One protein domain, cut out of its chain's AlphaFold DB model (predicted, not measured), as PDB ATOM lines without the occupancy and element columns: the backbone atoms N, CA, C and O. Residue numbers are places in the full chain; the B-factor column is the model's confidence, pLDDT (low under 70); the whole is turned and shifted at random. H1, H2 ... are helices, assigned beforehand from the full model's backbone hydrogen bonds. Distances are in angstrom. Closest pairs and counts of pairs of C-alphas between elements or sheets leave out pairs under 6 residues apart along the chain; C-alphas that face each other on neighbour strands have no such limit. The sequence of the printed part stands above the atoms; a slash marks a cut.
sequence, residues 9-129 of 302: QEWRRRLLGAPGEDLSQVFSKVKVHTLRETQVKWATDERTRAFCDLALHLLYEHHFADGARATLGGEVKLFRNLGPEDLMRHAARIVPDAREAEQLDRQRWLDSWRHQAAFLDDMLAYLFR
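Overview. This is residues 9 to 129 of the 302 residues of an uncharacterized protein of Streptomyces sp. RP5T (UniProt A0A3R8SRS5). One long helix, H3, runs through the middle, and the shorter H5 and H8 cross it on different sides, with H6 folded back along H5 as a helical hairpin. H2 lies near the first end of H3; past its last end a loop swings out to the tiny H4. The 121 printed residues include eight named helices, H1 to H8 in order, and no named strand: the class is all helix. The whole is compact, radius of gyration of the C-alphas 14.2 A, spanning 44 by 33 by 30 A.

Arrangement. H1, residues 9 to 14, only just touches the hub H3, residues 46 to 64, with 3 pairs of C-alphas within 8 A, the closest Arg 12 and Asp 53 at 6.4 A. H2, residues 36 to 43, is close to H3 but not clearly touching, closest C-alphas Trp 42 and Thr 48, 6.8 A. H4, residues 75 to 78, touches no helix. H5, residues 84 to 94, touches residues 51 to 58 of H3 alone, about perpendicular at 82 degrees, closest C-alphas Leu 87 and Leu 54, 6.4 A. H6, residues 98 to 103, forms a hairpin with H5, a shallow tilt of 20 degrees, opposite ways, closest C-alphas Ala 101 and Ala 91, 5.5 A. H7, residues 106 to 113, touches H5, closest C-alphas Arg 106 and Pro 84, 5.8 A. H8, residues 116 to 127, touches H3 about perpendicular at 84 degrees, through residues 123 to 127 and 52 to 56 alone, closest C-alphas Met 123 and Cys 52, 5.4 A. Every O i to N i+4 pair is within hydrogen-bond range in H1, H2, H5, H6, H7 and H8, and 14 of 15 in H3; H4 is too short for one.

Along the chain. H1 begins at C-alpha 9 (8.577, 43.399, -22.407). H3 is 25.9 A long, H5 15.3 A and H8 16.1 A, ending at C-alpha 127 (25.267, 40.063, -24.972).

Size, cuts and confidence. The C-alphas farthest apart, of Leu 35 and Gly 67, are 45.2 A apart. The printed part has no cut; H1 to H2 is a long link. Residues 66 to 77 have pLDDT under 70.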
ATOM      1  N   GLN A   9       8.268  42.209 -23.204       89.94
ATOM      2  CA  GLN A   9       8.577  43.399 -22.407       89.94
ATOM      3  C   GLN A   9       9.497  43.076 -21.228       89.94
ATOM      4  O   GLN A   9      10.427  43.828 -20.931       89.94
ATOM      5  N   GLU A  10       9.288  41.924 -20.596       90.75
ATOM      6  CA  GLU A  10      10.134  41.453 -19.507       90.75
ATOM      7  C   GLU A  10      11.550  41.139 -19.988       90.75
ATOM      8  O   GLU A  10      12.542  41.544 -19.377       90.75
ATOM      9  N   TRP A  11      11.640  40.479 -21.139       92.94
ATOM     10  CA  TRP A  11      12.901  40.187 -21.797       92.94
ATOM     11  C   TRP A  11      13.699  41.457 -22.111       92.94
ATOM     12  O   TRP A  11      14.853  41.603 -21.694       92.94
ATOM     13  N   ARG A  12      13.066  42.429 -22.783       92.62
ATOM     14  CA  ARG A  12      13.692  43.725 -23.088       92.62
ATOM     15  C   ARG A  12      14.132  44.450 -21.827       92.62
ATOM     16  O   ARG A  12      15.204  45.057 -21.816       92.62
ATOM     17  N   ARG A  13      13.335  44.374 -20.754       91.44
ATOM     18  CA  ARG A  13      13.641  45.005 -19.468       91.44
ATOM     19  C   ARG A  13      14.922  44.454 -18.852       91.44
ATOM     20  O   ARG A  13      15.712  45.248 -18.335       91.44
ATOM     21  N   ARG A  14      15.155  43.142 -18.928       90.38
ATOM     22  CA  ARG A  14      16.401  42.498 -18.466       90.38
ATOM     23  C   ARG A  14      17.606  42.886 -19.313       90.38
ATOM     24  O   ARG A  14      18.702  43.053 -18.787       90.38
ATOM     25  N   LEU A  15      17.385  43.125 -20.601       92.75
ATOM     26  CA  LEU A  15      18.402  43.613 -21.521       92.75
ATOM     27  C   LEU A  15      18.604  45.131 -21.490       92.75
ATOM     28  O   LEU A  15      19.414  45.600 -22.271       92.75
ATOM     29  N   LEU A  16      17.946  45.951 -20.657       90.31
ATOM     30  CA  LEU A  16      18.359  47.367 -20.565       90.31
ATOM     31  C   LEU A  16      19.688  47.473 -19.811       90.31
ATOM     32  O   LEU A  16      19.817  46.946 -18.703       90.31
ATOM     33  N   GLY A  17      20.644  48.193 -20.399       87.88
ATOM     34  CA  GLY A  17      21.876  48.581 -19.727       87.88
ATOM     35  C   GLY A  17      21.667  49.699 -18.704       87.88
ATOM     36  O   GLY A  17      20.546  50.142 -18.437       87.88
ATOM     37  N   ALA A  18      22.771  50.146 -18.112       84.12
ATOM     38  CA  ALA A  18      22.807  51.290 -17.212       84.12
ATOM     39  C   ALA A  18      22.365  52.603 -17.906       84.12
ATOM     40  O   ALA A  18      22.511  52.736 -19.126       84.12
ATOM     41  N   PRO A  19      21.849  53.592 -17.148       78.94
ATOM     42  CA  PRO A  19      21.538  54.916 -17.686       78.94
ATOM     43  C   PRO A  19      22.741  55.538 -18.410       78.94
ATOM     44  O   PRO A  19      23.860  55.488 -17.905       78.94
ATOM     45  N   GLY A  20      22.505  56.131 -19.585       81.38
ATOM     46  CA  GLY A  20      23.561  56.750 -20.397       81.38
ATOM     47  C   GLY A  20      24.412  55.768 -21.212       81.38
ATOM     48  O   GLY A  20      25.459  56.160 -21.719       81.38
ATOM     49  N   GLU A  21      23.989  54.505 -21.342       89.12
ATOM     50  CA  GLU A  21      24.651  53.528 -22.210       89.12
ATOM     51  C   GLU A  21      24.768  54.026 -23.663       89.12
ATOM     52  O   GLU A  21      23.769  54.324 -24.319       89.12
ATOM     53  N   ASP A  22      25.998  54.030 -24.185       90.44
ATOM     54  CA  ASP A  22      26.298  54.324 -25.585       90.44
ATOM     55  C   ASP A  22      26.517  53.028 -26.382       90.44
ATOM     56  O   ASP A  22      27.616  52.467 -26.438       90.44
ATOM     57  N   LEU A  23      25.459  52.559 -27.047       92.94
ATOM     58  CA  LEU A  23      25.518  51.364 -27.894       92.94
ATOM     59  C   LEU A  23      26.404  51.539 -29.136       92.94
ATOM     60  O   LEU A  23      26.810  50.543 -29.731       92.94
ATOM     61  N   SER A  24      26.784  52.766 -29.506       92.75
ATOM     62  CA  SER A  24      27.722  52.994 -30.610       92.75
ATOM     63  C   SER A  24      29.159  52.562 -30.303       92.75
ATOM     64  O   SER A  24      29.970  52.485 -31.228       92.75
ATOM     65  N   GLN A  25      29.469  52.295 -29.028       91.75
ATOM     66  CA  GLN A  25      30.727  51.688 -28.578       91.75
ATOM     67  C   GLN A  25      30.656  50.157 -28.537       91.75
ATOM     68  O   GLN A  25      31.685  49.491 -28.455       91.75
ATOM     69  N   VAL A  26      29.445  49.599 -28.592       94.12
ATOM     70  CA  VAL A  26      29.185  48.155 -28.577       94.12
ATOM     71  C   VAL A  26      29.068  47.630 -30.004       94.12
ATOM     72  O   VAL A  26      29.705  46.641 -30.357       94.12
ATOM     73  N   PHE A  27      28.288  48.318 -30.841       96.06
ATOM     74  CA  PHE A  27      28.051  47.938 -32.228       96.06
ATOM     75  C   PHE A  27      29.154  48.457 -33.149       96.06
ATOM     76  O   PHE A  27      29.193  49.627 -33.528       96.06
ATOM     77  N   SER A  28      30.049  47.550 -33.528       94.56
ATOM     78  CA  SER A  28      31.197  47.826 -34.392       94.56
ATOM     79  C   SER A  28      30.919  47.536 -35.869       94.56
ATOM     80  O   SER A  28      31.626  48.054 -36.737       94.56
ATOM     81  N   LYS A  29      29.910  46.708 -36.169       96.44
ATOM     82  CA  LYS A  29      29.601  46.241 -37.527       96.44
ATOM     83  C   LYS A  29      28.375  46.914 -38.142       96.44
ATOM     84  O   LYS A  29      28.261  46.928 -39.370       96.44
ATOM     85  N   VAL A  30      27.501  47.518 -37.335       95.88
ATOM     86  CA  VAL A  30      26.403  48.369 -37.823       95.88
ATOM     87  C   VAL A  30      26.964  49.457 -38.735       95.88
ATOM     88  O   VAL A  30      27.850  50.213 -38.335       95.88
ATOM     89  N   LYS A  31      26.449  49.536 -39.970       94.81
ATOM     90  CA  LYS A  31      26.774  50.580 -40.957       94.81
ATOM     91  C   LYS A  31      28.287  50.852 -41.099       94.81
ATOM     92  O   LYS A  31      28.692  51.985 -41.360       94.81
ATOM     93  N   VAL A  32      29.119  49.810 -40.988       90.62
ATOM     94  CA  VAL A  32      30.593  49.905 -40.866       90.62
ATOM     95  C   VAL A  32      31.303  50.638 -42.019       90.62
ATOM     96  O   VAL A  32      32.394  51.161 -41.840       90.62
ATOM     97  N   HIS A  33      30.683  50.723 -43.198       88.19
ATOM     98  CA  HIS A  33      31.230  51.414 -44.376       88.19
ATOM     99  C   HIS A  33      30.629  52.810 -44.607       88.19
ATOM    100  O   HIS A  33      30.613  53.298 -45.734       88.19
ATOM    101  N   THR A  34      30.068  53.429 -43.569       91.94
ATOM    102  CA  THR A  34      29.464  54.768 -43.645       91.94
ATOM    103  C   THR A  34      30.180  55.750 -42.722       91.94
ATOM    104  O   THR A  34      31.072  55.372 -41.964       91.94
ATOM    105  N   LEU A  35      29.798  57.027 -42.790       93.62
ATOM    106  CA  LEU A  35      30.314  58.059 -41.892       93.62
ATOM    107  C   LEU A  35      30.047  57.686 -40.425       93.62
ATOM    108  O   LEU A  35      28.973  57.174 -40.097       93.62
ATOM    109  N   ARG A  36      30.987  58.009 -39.526       92.25
ATOM    110  CA  ARG A  36      30.871  57.691 -38.090       92.25
ATOM    111  C   ARG A  36      29.575  58.227 -37.477       92.25
ATOM    112  O   ARG A  36      28.949  57.520 -36.700       92.25
ATOM    113  N   GLU A  37      29.135  59.418 -37.868       94.25
ATOM    114  CA  GLU A  37      27.856  59.991 -37.428       94.25
ATOM    115  C   GLU A  37      26.654  59.109 -37.811       94.25
ATOM    116  O   GLU A  37      25.769  58.858 -36.992       94.25
ATOM    117  N   THR A  38      26.652  58.563 -39.032       94.38
ATOM    118  CA  THR A  38      25.609  57.629 -39.483       94.38
ATOM    119  C   THR A  38      25.669  56.331 -38.688       94.38
ATOM    120  O   THR A  38      24.633  55.842 -38.245       94.38
ATOM    121  N   GLN A  39      26.866  55.794 -38.452       94.06
ATOM    122  CA  GLN A  39      27.027  54.610 -37.614       94.06
ATOM    123  C   GLN A  39      26.499  54.841 -36.194       94.06
ATOM    124  O   GLN A  39      25.736  54.013 -35.710       94.06
ATOM    125  N   VAL A  40      26.854  55.956 -35.545       94.62
ATOM    126  CA  VAL A  40      26.372  56.298 -34.195       94.62
ATOM    127  C   VAL A  40      24.851  56.363 -34.179       94.62
ATOM    128  O   VAL A  40      24.232  55.674 -33.376       94.62
ATOM    129  N   LYS A  41      24.249  57.107 -35.115       95.31
ATOM    130  CA  LYS A  41      22.791  57.237 -35.233       95.31
ATOM    131  C   LYS A  41      22.090  55.885 -35.382       95.31
ATOM    132  O   LYS A  41      21.027  55.678 -34.813       95.31
ATOM    133  N   TRP A  42      22.653  54.975 -36.175       96.44
ATOM    134  CA  TRP A  42      22.062  53.652 -36.381       96.44
ATOM    135  C   TRP A  42      22.318  52.706 -35.212       96.44
ATOM    136  O   TRP A  42      21.457  51.884 -34.911       96.44
ATOM    137  N   ALA A  43      23.463  52.813 -34.544       94.81
ATOM    138  CA  ALA A  43      23.783  52.012 -33.371       94.81
ATOM    139  C   ALA A  43      22.907  52.373 -32.158       94.81
ATOM    140  O   ALA A  43      22.595  51.499 -31.354       94.81
ATOM    141  N   THR A  44      22.486  53.634 -32.041       92.81
ATOM    142  CA  THR A  44      21.582  54.101 -30.977       92.81
ATOM    143  C   THR A  44      20.097  53.985 -31.334       92.81
ATOM    144  O   THR A  44      19.248  54.227 -30.480       92.81
ATOM    145  N   ASP A  45      19.763  53.588 -32.565       94.31
ATOM    146  CA  ASP A  45      18.382  53.372 -33.003       94.31
ATOM    147  C   ASP A  45      17.766  52.147 -32.308       94.31
ATOM    148  O   ASP A  45      18.343  51.053 -32.296       94.31
ATOM    149  N   GLU A  46      16.556  52.312 -31.771       92.44
ATOM    150  CA  GLU A  46      15.852  51.268 -31.022       92.44
ATOM    151  C   GLU A  46      15.628  49.989 -31.834       92.44
ATOM    152  O   GLU A  46      15.667  48.897 -31.271       92.44
ATOM    153  N   ARG A  47      15.472  50.086 -33.160       94.69
ATOM    154  CA  ARG A  47      15.276  48.910 -34.025       94.69
ATOM    155  C   ARG A  47      16.537  48.063 -34.128       94.69
ATOM    156  O   ARG A  47      16.466  46.838 -34.150       94.69
ATOM    157  N   THR A  48      17.705  48.704 -34.170       95.44
ATOM    158  CA  THR A  48      19.001  48.006 -34.192       95.44
ATOM    159  C   THR A  48      19.180  47.196 -32.914       95.44
ATOM    160  O   THR A  48      19.562  46.025 -32.951       95.44
ATOM    161  N   ARG A  49      18.818  47.802 -31.783       95.06
ATOM    162  CA  ARG A  49      18.768  47.116 -30.499       95.06
ATOM    163  C   ARG A  49      17.744  45.975 -30.497       95.06
ATOM    164  O   ARG A  49      18.088  44.872 -30.088       95.06
ATOM    165  N   ALA A  50      16.529  46.214 -30.986       95.44
ATOM    166  CA  ALA A  50      15.452  45.227 -30.984       95.44
ATOM    167  C   ALA A  50      15.820  43.940 -31.745       95.44
ATOM    168  O   ALA A  50      15.494  42.854 -31.277       95.44
ATOM    169  N   PHE A  51      16.571  44.018 -32.853       97.12
ATOM    170  CA  PHE A  51      17.086  42.811 -33.518       97.12
ATOM    171  C   PHE A  51      18.023  41.987 -32.627       97.12
ATOM    172  O   PHE A  51      17.963  40.757 -32.653       97.12
ATOM    173  N   CYS A  52      18.878  42.638 -31.834       96.94
ATOM    174  CA  CYS A  52      19.739  41.941 -30.881       96.94
ATOM    175  C   CYS A  52      18.914  41.343 -29.734       96.94
ATOM    176  O   CYS A  52      19.116  40.181 -29.389       96.94
ATOM    177  N   ASP A  53      17.941  42.091 -29.204       96.50
ATOM    178  CA  ASP A  53      17.018  41.607 -28.173       96.50
ATOM    179  C   ASP A  53      16.265  40.349 -28.656       96.50
ATOM    180  O   ASP A  53      16.232  39.340 -27.946       96.50
ATOM    181  N   LEU A  54      15.741  40.365 -29.888       96.06
ATOM    182  CA  LEU A  54      15.071  39.225 -30.528       96.06
ATOM    183  C   LEU A  54      15.998  38.022 -30.692       96.06
ATOM    184  O   LEU A  54      15.606  36.900 -30.375       96.06
ATOM    185  N   ALA A  55      17.220  38.236 -31.182       96.38
ATOM    186  CA  ALA A  55      18.167  37.148 -31.404       96.38
ATOM    187  C   ALA A  55      18.574  36.466 -30.098       96.38
ATOM    188  O   ALA A  55      18.644  35.239 -30.048       96.38
ATOM    189  N   LEU A  56      18.792  37.239 -29.032       95.81
ATOM    190  CA  LEU A  56      19.094  36.680 -27.719       95.81
ATOM    191  C   LEU A  56      17.891  35.930 -27.135       95.81
ATOM    192  O   LEU A  56      18.082  34.866 -26.550       95.81
ATOM    193  N   HIS A  57      16.663  36.424 -27.338       94.50
ATOM    194  CA  HIS A  57      15.457  35.701 -26.923       94.50
ATOM    195  C   HIS A  57      15.328  34.366 -27.658       94.50
ATOM    196  O   HIS A  57      15.086  33.330 -27.048       94.50
ATOM    197  N   LEU A  58      15.518  34.383 -28.977       92.50
ATOM    198  CA  LEU A  58      15.427  33.193 -29.815       92.50
ATOM    199  C   LEU A  58      16.514  32.171 -29.455       92.50
ATOM    200  O   LEU A  58      16.260  30.968 -29.413       92.50
ATOM    201  N   LEU A  59      17.724  32.644 -29.148       91.50
ATOM    202  CA  LEU A  59      18.814  31.806 -28.656       91.50
ATOM    203  C   LEU A  59      18.480  31.195 -27.286       91.50
ATOM    204  O   LEU A  59      18.747  30.014 -27.059       91.50
ATOM    205  N   TYR A  60      17.872  31.977 -26.391       90.00
ATOM    206  CA  TYR A  60      17.413  31.491 -25.095       90.00
ATOM    207  C   TYR A  60      16.344  30.411 -25.257       90.00
ATOM    208  O   TYR A  60      16.498  29.323 -24.708       90.00
ATOM    209  N   GLU A  61      15.312  30.648 -26.068       87.25
ATOM    210  CA  GLU A  61      14.271  29.649 -26.312       87.25
ATOM    211  C   GLU A  61      14.843  28.357 -26.905       87.25
ATOM    212  O   GLU A  61      14.523  27.267 -26.438       87.25
ATOM    213  N   HIS A  62      15.746  28.445 -27.882       85.19
ATOM    214  CA  HIS A  62      16.307  27.250 -28.513       85.19
ATOM    215  C   HIS A  62      17.171  26.387 -27.587       85.19
ATOM    216  O   HIS A  62      17.257  25.176 -27.805       85.19
ATOM    217  N   HIS A  63      17.839  26.979 -26.594       82.19
ATOM    218  CA  HIS A  63      18.810  26.261 -25.761       82.19
ATOM    219  C   HIS A  63      18.370  26.043 -24.319       82.19
ATOM    220  O   HIS A  63      18.876  25.124 -23.675       82.19
ATOM    221  N   PHE A  64      17.442  26.856 -23.826       79.19
ATOM    222  CA  PHE A  64      17.005  26.833 -22.440       79.19
ATOM    223  C   PHE A  64      15.514  26.545 -22.279       79.19
ATOM    224  O   PHE A  64      15.177  26.036 -21.217       79.19
ATOM    225  N   ALA A  65      14.642  26.802 -23.269       70.38
ATOM    226  CA  ALA A  65      13.208  26.509 -23.121       70.38
ATOM    227  C   ALA A  65      12.919  25.004 -22.983       70.38
ATOM    228  O   ALA A  65      13.657  24.157 -23.494       70.38
ATOM    229  N   ASP A  66      11.829  24.659 -22.290       55.97
ATOM    230  CA  ASP A  66      11.448  23.273 -22.006       55.97
ATOM    231  C   ASP A  66      11.357  22.448 -23.308       55.97
ATOM    232  O   ASP A  66      10.644  22.793 -24.250       55.97
ATOM    233  N   GLY A  67      12.102  21.337 -23.370       53.56
ATOM    234  CA  GLY A  67      12.202  20.485 -24.564       53.56
ATOM    235  C   GLY A  67      13.377  20.806 -25.497       53.56
ATOM    236  O   GLY A  67      13.618  20.049 -26.444       53.56
ATOM    237  N   ALA A  68      14.159  21.851 -25.211       57.00
ATOM    238  CA  ALA A  68      15.417  22.119 -25.894       57.00
ATOM    239  C   ALA A  68      16.387  20.936 -25.727       57.00
ATOM    240  O   ALA A  68      16.821  20.585 -24.627       57.00
ATOM    241  N   ARG A  69      16.772  20.307 -26.842       53.03
ATOM    242  CA  ARG A  69      17.931  19.411 -26.861       53.03
ATOM    243  C   ARG A  69      19.163  20.297 -26.924       53.03
ATOM    244  O   ARG A  69      19.490  20.800 -27.995       53.03
ATOM    245  N   ALA A  70      19.849  20.478 -25.798       52.66
ATOM    246  CA  ALA A  70      21.163  21.107 -25.770       52.66
ATOM    247  C   ALA A  70      22.165  20.250 -26.567       52.66
ATOM    248  O   ALA A  70      22.903  19.434 -26.023       52.66
ATOM    249  N   THR A  71      22.171  20.384 -27.891       51.12
ATOM    250  CA  THR A  71      23.249  19.864 -28.722       51.12
ATOM    251  C   THR A  71      24.392  20.859 -28.665       51.12
ATOM    252  O   THR A  71      24.355  21.883 -29.341       51.12
ATOM    253  N   LEU A  72      25.421  20.530 -27.881       53.09
ATOM    254  CA  LEU A  72      26.761  21.105 -28.002       53.09
ATOM    255  C   LEU A  72      27.355  20.661 -29.354       53.09
ATOM    256  O   LEU A  72      28.157  19.735 -29.440       53.09
ATOM    257  N   GLY A  73      26.854  21.242 -30.442       51.22
ATOM    258  CA  GLY A  73      27.439  21.147 -31.777       51.22
ATOM    259  C   GLY A  73      28.355  22.342 -32.035       51.22
ATOM    260  O   GLY A  73      28.195  23.377 -31.399       51.22
ATOM    261  N   GLY A  74      29.309  22.205 -32.963       54.72
ATOM    262  CA  GLY A  74      30.237  23.288 -33.322       54.72
ATOM    263  C   GLY A  74      29.543  24.597 -33.736       54.72
ATOM    264  O   GLY A  74      28.352  24.599 -34.046       54.72
ATOM    265  N   GLU A  75      30.312  25.690 -33.780       58.56
ATOM    266  CA  GLU A  75      29.846  27.091 -33.886       58.56
ATOM    267  C   GLU A  75      28.738  27.314 -34.935       58.56
ATOM    268  O   GLU A  75      27.742  27.985 -34.673       58.56
ATOM    269  N   VAL A  76      28.856  26.668 -36.101       57.44
ATOM    270  CA  VAL A  76      27.908  26.779 -37.227       57.44
ATOM    271  C   VAL A  76      26.495  26.292 -36.873       57.44
ATOM    272  O   VAL A  76      25.511  26.788 -37.417       57.44
ATOM    273  N   LYS A  77      26.358  25.327 -35.957       69.94
ATOM    274  CA  LYS A  77      25.045  24.819 -35.528       69.94
ATOM    275  C   LYS A  77      24.385  25.710 -34.479       69.94
ATOM    276  O   LYS A  77      23.163  25.687 -34.385       69.94
ATOM    277  N   LEU A  78      25.171  26.479 -33.724       79.75
ATOM    278  CA  LEU A  78      24.681  27.286 -32.607       79.75
ATOM    279  C   LEU A  78      23.872  28.497 -33.095       79.75
ATOM    280  O   LEU A  78      22.820  28.800 -32.546       79.75
ATOM    281  N   PHE A  79      24.312  29.132 -34.185       84.94
ATOM    282  CA  PHE A  79      23.693  30.357 -34.711       84.94
ATOM    283  C   PHE A  79      22.852  30.153 -35.979       84.94
ATOM    284  O   PHE A  79      22.434  31.124 -36.611       84.94
ATOM    285  N   ARG A  80      22.592  28.899 -36.374       80.62
ATOM    286  CA  ARG A  80      21.927  28.571 -37.648       80.62
ATOM    287  C   ARG A  80      20.557  29.243 -37.809       80.62
ATOM    288  O   ARG A  80      20.206  29.603 -38.924       80.62
ATOM    289  N   ASN A  81      19.833  29.433 -36.707       82.19
ATOM    290  CA  ASN A  81      18.471  29.970 -36.691       82.19
ATOM    291  C   ASN A  81      18.424  31.468 -36.332       82.19
ATOM    292  O   ASN A  81      17.422  31.937 -35.804       82.19
ATOM    293  N   LEU A  82      19.523  32.206 -36.522       89.94
ATOM    294  CA  LEU A  82      19.603  33.651 -36.264       89.94
ATOM    295  C   LEU A  82      19.729  34.457 -37.567       89.94
ATOM    296  O   LEU A  82      20.460  35.448 -37.626       89.94
ATOM    297  N   GLY A  83      19.097  33.986 -38.646       90.19
ATOM    298  CA  GLY A  83      19.004  34.731 -39.902       90.19
ATOM    299  C   GLY A  83      17.910  35.806 -39.851       90.19
ATOM    300  O   GLY A  83      17.036  35.741 -38.987       90.19
ATOM    301  N   PRO A  84      17.899  36.774 -40.787       93.12
ATOM    302  CA  PRO A  84      16.885  37.832 -40.814       93.12
ATOM    303  C   PRO A  84      15.453  37.277 -40.866       93.12
ATOM    304  O   PRO A  84      14.598  37.735 -40.119       93.12
ATOM    305  N   GLU A  85      15.206  36.235 -41.666       94.12
ATOM    306  CA  GLU A  85      13.879  35.604 -41.774       94.12
ATOM    307  C   GLU A  85      13.411  34.977 -40.453       94.12
ATOM    308  O   GLU A  85      12.229  35.028 -40.114       94.12
ATOM    309  N   ASP A  86      14.335  34.388 -39.690       94.00
ATOM    310  CA  ASP A  86      14.015  33.788 -38.396       94.00
ATOM    311  C   ASP A  86      13.694  34.865 -37.361       94.00
ATOM    312  O   ASP A  86      12.738  34.713 -36.603       94.00
ATOM    313  N   LEU A  87      14.432  35.982 -37.378       95.38
ATOM    314  CA  LEU A  87      14.163  37.126 -36.506       95.38
ATOM    315  C   LEU A  87      12.813  37.771 -36.815       95.38
ATOM    316  O   LEU A  87      12.088  38.086 -35.881       95.38
ATOM    317  N   MET A  88      12.442  37.916 -38.089       94.88
ATOM    318  CA  MET A  88      11.135  38.458 -38.479       94.88
ATOM    319  C   MET A  88       9.987  37.536 -38.070       94.88
ATOM    320  O   MET A  88       9.003  37.984 -37.484       94.88
ATOM    321  N   ARG A  89      10.127  36.227 -38.325       94.25
ATOM    322  CA  ARG A  89       9.139  35.228 -37.891       94.25
ATOM    323  C   ARG A  89       8.988  35.231 -36.371       94.25
ATOM    324  O   ARG A  89       7.882  35.088 -35.858       94.25
ATOM    325  N   HIS A  90      10.100  35.388 -35.658       94.44
ATOM    326  CA  HIS A  90      10.111  35.479 -34.204       94.44
ATOM    327  C   HIS A  90       9.456  36.772 -33.713       94.44
ATOM    328  O   HIS A  90       8.584  36.713 -32.848       94.44
ATOM    329  N   ALA A  91       9.784  37.916 -34.322       94.81
ATOM    330  CA  ALA A  91       9.186  39.212 -34.014       94.81
ATOM    331  C   ALA A  91       7.659  39.170 -34.138       94.81
ATOM    332  O   ALA A  91       6.964  39.524 -33.191       94.81
ATOM    333  N   ALA A  92       7.143  38.633 -35.248       93.75
ATOM    334  CA  ALA A  92       5.706  38.488 -35.488       93.75
ATOM    335  C   ALA A  92       4.983  37.612 -34.447       93.75
ATOM    336  O   ALA A  92       3.769  37.717 -34.292       93.75
ATOM    337  N   ARG A  93       5.709  36.730 -33.746       93.00
ATOM    338  CA  ARG A  93       5.148  35.867 -32.700       93.00
ATOM    339  C   ARG A  93       5.158  36.526 -31.323       93.00
ATOM    340  O   ARG A  93       4.213  36.318 -30.570       93.00
ATOM    341  N   ILE A  94       6.243  37.214 -30.962       92.56
ATOM    342  CA  ILE A  94       6.470  37.628 -29.568       92.56
ATOM    343  C   ILE A  94       6.321  39.129 -29.319       92.56
ATOM    344  O   ILE A  94       6.102  39.515 -28.174       92.56
ATOM    345  N   VAL A  95       6.436  39.974 -30.348       93.06
ATOM    346  CA  VAL A  95       6.279  41.427 -30.211       93.06
ATOM    347  C   VAL A  95       4.779  41.751 -30.207       93.06
ATOM    348  O   VAL A  95       4.114  41.484 -31.205       93.06
ATOM    349  N   PRO A  96       4.219  42.316 -29.118       89.88
ATOM    350  CA  PRO A  96       2.774  42.541 -29.024       89.88
ATOM    351  C   PRO A  96       2.248  43.616 -29.982       89.88
ATOM    352  O   PRO A  96       1.105  43.532 -30.429       89.88
ATOM    353  N   ASP A  97       3.056  44.637 -30.279       91.12
ATOM    354  CA  ASP A  97       2.690  45.696 -31.219       91.12
ATOM    355  C   ASP A  97       3.047  45.278 -32.652       91.12
ATOM    356  O   ASP A  97       4.220  45.195 -33.025       91.12
ATOM    357  N   ALA A  98       2.020  45.054 -33.473       90.62
ATOM    358  CA  ALA A  98       2.180  44.687 -34.876       90.62
ATOM    359  C   ALA A  98       2.963  45.741 -35.678       90.62
ATOM    360  O   ALA A  98       3.762  45.377 -36.535       90.62
ATOM    361  N   ARG A  99       2.804  47.037 -35.374       91.31
ATOM    362  CA  ARG A  99       3.546  48.106 -36.061       91.31
ATOM    363  C   ARG A  99       5.016  48.111 -35.675       91.31
ATOM    364  O   ARG A  99       5.858  48.434 -36.509       91.31
ATOM    365  N   GLU A 100       5.334  47.794 -34.420       90.69
ATOM    366  CA  GLU A 100       6.722  47.612 -33.981       90.69
ATOM    367  C   GLU A 100       7.332  46.396 -34.686       90.69
ATOM    368  O   GLU A 100       8.422  46.497 -35.243       90.69
ATOM    369  N   ALA A 101       6.605  45.276 -34.737       92.12
ATOM    370  CA  ALA A 101       7.049  44.062 -35.417       92.12
ATOM    371  C   ALA A 101       7.295  44.285 -36.922       92.12
ATOM    372  O   ALA A 101       8.317  43.847 -37.447       92.12
ATOM    373  N   GLU A 102       6.405  45.010 -37.606       92.44
ATOM    374  CA  GLU A 102       6.533  45.351 -39.031       92.44
ATOM    375  C   GLU A 102       7.756  46.231 -39.327       92.44
ATOM    376  O   GLU A 102       8.360  46.100 -40.387       92.44
ATOM    377  N   GLN A 103       8.165  47.094 -38.392       93.56
ATOM    378  CA  GLN A 103       9.372  47.920 -38.538       93.56
ATOM    379  C   GLN A 103      10.678  47.125 -38.398       93.56
ATOM    380  O   GLN A 103      11.753  47.636 -38.741       93.56
ATOM    381  N   LEU A 104      10.613  45.897 -37.880       95.00
ATOM    382  CA  LEU A 104      11.743  44.978 -37.761       95.00
ATOM    383  C   LEU A 104      11.833  44.088 -39.000       95.00
ATOM    384  O   LEU A 104      11.847  42.862 -38.910       95.00
ATOM    385  N   ASP A 105      11.905  44.725 -40.167       95.44
ATOM    386  CA  ASP A 105      11.910  44.036 -41.449       95.44
ATOM    387  C   ASP A 105      13.310  43.652 -41.967       95.44
ATOM    388  O   ASP A 105      14.365  44.076 -41.475       95.44
ATOM    389  N   ARG A 106      13.310  42.825 -43.015       95.94
ATOM    390  CA  ARG A 106      14.514  42.316 -43.675       95.94
ATOM    391  C   ARG A 106      15.376  43.433 -44.247       95.94
ATOM    392  O   ARG A 106      16.602  43.349 -44.170       95.94
ATOM    393  N   GLN A 107      14.756  44.441 -44.854       96.06
ATOM    394  CA  GLN A 107      15.476  45.550 -45.466       96.06
ATOM    395  C   GLN A 107      16.185  46.360 -44.387       96.06
ATOM    396  O   GLN A 107      17.376  46.626 -44.514       96.06
ATOM    397  N   ARG A 108      15.505  46.653 -43.277       96.06
ATOM    398  CA  ARG A 108      16.085  47.330 -42.123       96.06
ATOM    399  C   ARG A 108      17.258  46.546 -41.538       96.06
ATOM    400  O   ARG A 108      18.283  47.145 -41.213       96.06
ATOM    401  N   TRP A 109      17.143  45.222 -41.423       97.19
ATOM    402  CA  TRP A 109      18.244  44.376 -40.957       97.19
ATOM    403  C   TRP A 109      19.446  44.402 -41.919       97.19
ATOM    404  O   TRP A 109      20.590  44.583 -41.490       97.19
ATOM    405  N   LEU A 110      19.199  44.272 -43.228       96.06
ATOM    406  CA  LEU A 110      20.242  44.331 -44.259       96.06
ATOM    407  C   LEU A 110      20.911  45.700 -44.313       96.06
ATOM    408  O   LEU A 110      22.128  45.789 -44.478       96.06
ATOM    409  N   ASP A 111      20.134  46.757 -44.115       95.38
ATOM    410  CA  ASP A 111      20.647  48.108 -44.026       95.38
ATOM    411  C   ASP A 111      21.607  48.250 -42.845       95.38
ATOM    412  O   ASP A 111      22.627  48.924 -42.994       95.38
ATOM    413  N   SER A 112      21.325  47.616 -41.705       95.81
ATOM    414  CA  SER A 112      22.183  47.661 -40.519       95.81
ATOM    415  C   SER A 112      23.488  46.872 -40.692       95.81
ATOM    416  O   SER A 112      24.556  47.460 -40.521       95.81
ATOM    417  N   TRP A 113      23.437  45.581 -41.054       96.25
ATOM    418  CA  TRP A 113      24.618  44.689 -41.007       96.25
ATOM    419  C   TRP A 113      25.066  44.098 -42.344       96.25
ATOM    420  O   TRP A 113      26.170  43.556 -42.418       96.25
ATOM    421  N   ARG A 114      24.245  44.183 -43.397       92.69
ATOM    422  CA  ARG A 114      24.422  43.569 -44.733       92.69
ATOM    423  C   ARG A 114      24.492  42.038 -44.778       92.69
ATOM    424  O   ARG A 114      23.978  41.446 -45.720       92.69
ATOM    425  N   HIS A 115      25.122  41.389 -43.805       92.88
ATOM    426  CA  HIS A 115      25.303  39.940 -43.754       92.88
ATOM    427  C   HIS A 115      25.343  39.408 -42.316       92.88
ATOM    428  O   HIS A 115      25.701  40.118 -41.376       92.88
ATOM    429  N   GLN A 116      25.024  38.120 -42.161       93.56
ATOM    430  CA  GLN A 116      24.762  37.506 -40.855       93.56
ATOM    431  C   GLN A 116      25.982  37.492 -39.934       93.56
ATOM    432  O   GLN A 116      25.831  37.716 -38.743       93.56
ATOM    433  N   ALA A 117      27.193  37.311 -40.465       93.12
ATOM    434  CA  ALA A 117      28.409  37.305 -39.648       93.12
ATOM    435  C   ALA A 117      28.610  38.627 -38.874       93.12
ATOM    436  O   ALA A 117      28.859  38.597 -37.675       93.12
ATOM    437  N   ALA A 118      28.412  39.780 -39.529       95.06
ATOM    438  CA  ALA A 118      28.463  41.090 -38.862       95.06
ATOM    439  C   ALA A 118      27.412  41.234 -37.761       95.06
ATOM    440  O   ALA A 118      27.701  41.787 -36.704       95.06
ATOM    441  N   PHE A 119      26.198  40.748 -38.023       96.75
ATOM    442  CA  PHE A 119      25.133  40.762 -37.033       96.75
ATOM    443  C   PHE A 119      25.492  39.911 -35.811       96.75
ATOM    444  O   PHE A 119      25.314  40.361 -34.686       96.75
ATOM    445  N   LEU A 120      26.036  38.709 -36.021       95.25
ATOM    446  CA  LEU A 120      26.438  37.821 -34.930       95.25
ATOM    447  C   LEU A 120      27.571  38.418 -34.087       95.25
ATOM    448  O   LEU A 120      27.506  38.333 -32.864       95.25
ATOM    449  N   ASP A 121      28.565  39.057 -34.707       94.94
ATOM    450  CA  ASP A 121      29.638  39.746 -33.977       94.94
ATOM    451  C   ASP A 121      29.080  40.840 -33.051       94.94
ATOM    452  O   ASP A 121      29.399  40.877 -31.861       94.94
ATOM    453  N   ASP A 122      28.202  41.700 -33.574       96.94
ATOM    454  CA  ASP A 122      27.582  42.782 -32.804       96.94
ATOM    455  C   ASP A 122      26.593  42.263 -31.748       96.94
ATOM    456  O   ASP A 122      26.526  42.809 -30.650       96.94
ATOM    457  N   MET A 123      25.859  41.184 -32.031       96.81
ATOM    458  CA  MET A 123      24.951  40.534 -31.078       96.81
ATOM    459  C   MET A 123      25.718  39.886 -29.917       96.81
ATOM    460  O   MET A 123      25.297  39.998 -28.765       96.81
ATOM    461  N   LEU A 124      26.883  39.283 -30.179       96.12
ATOM    462  CA  LEU A 124      27.771  38.782 -29.129       96.12
ATOM    463  C   LEU A 124      28.368  39.931 -28.308       96.12
ATOM    464  O   LEU A 124      28.350  39.867 -27.079       96.12
ATOM    465  N   ALA A 125      28.828  41.008 -28.951       96.25
ATOM    466  CA  ALA A 125      29.265  42.210 -28.239       96.25
ATOM    467  C   ALA A 125      28.142  42.771 -27.348       96.25
ATOM    468  O   ALA A 125      28.376  43.129 -26.194       96.25
ATOM    469  N   TYR A 126      26.907  42.774 -27.855       96.81
ATOM    470  CA  TYR A 126      25.718  43.219 -27.138       96.81
ATOM    471  C   TYR A 126      25.355  42.327 -25.949       96.81
ATOM    472  O   TYR A 126      24.979  42.845 -24.896       96.81
ATOM    473  N   LEU A 127      25.501  41.006 -26.068       96.06
ATOM    474  CA  LEU A 127      25.267  40.063 -24.972       96.06
ATOM    475  C   LEU A 127      26.236  40.282 -23.803       96.06
ATOM    476  O   LEU A 127      25.843  40.190 -22.640       96.06
ATOM    477  N   PHE A 128      27.506  40.557 -24.102       95.12
ATOM    478  CA  PHE A 128      28.556  40.707 -23.091       95.12
ATOM    479  C   PHE A 128      28.848  42.158 -22.701       95.12
ATOM    480  O   PHE A 128      29.838  42.437 -22.020       95.12
ATOM    481  N   ARG A 129      28.021  43.110 -23.130       93.81
ATOM    482  CA  ARG A 129      28.293  44.513 -22.835       93.81
ATOM    483  C   ARG A 129      28.219  44.787 -21.321       93.81
ATOM    484  O   ARG A 129      27.298  44.306 -20.652       93.81
TER     485      ARG A 129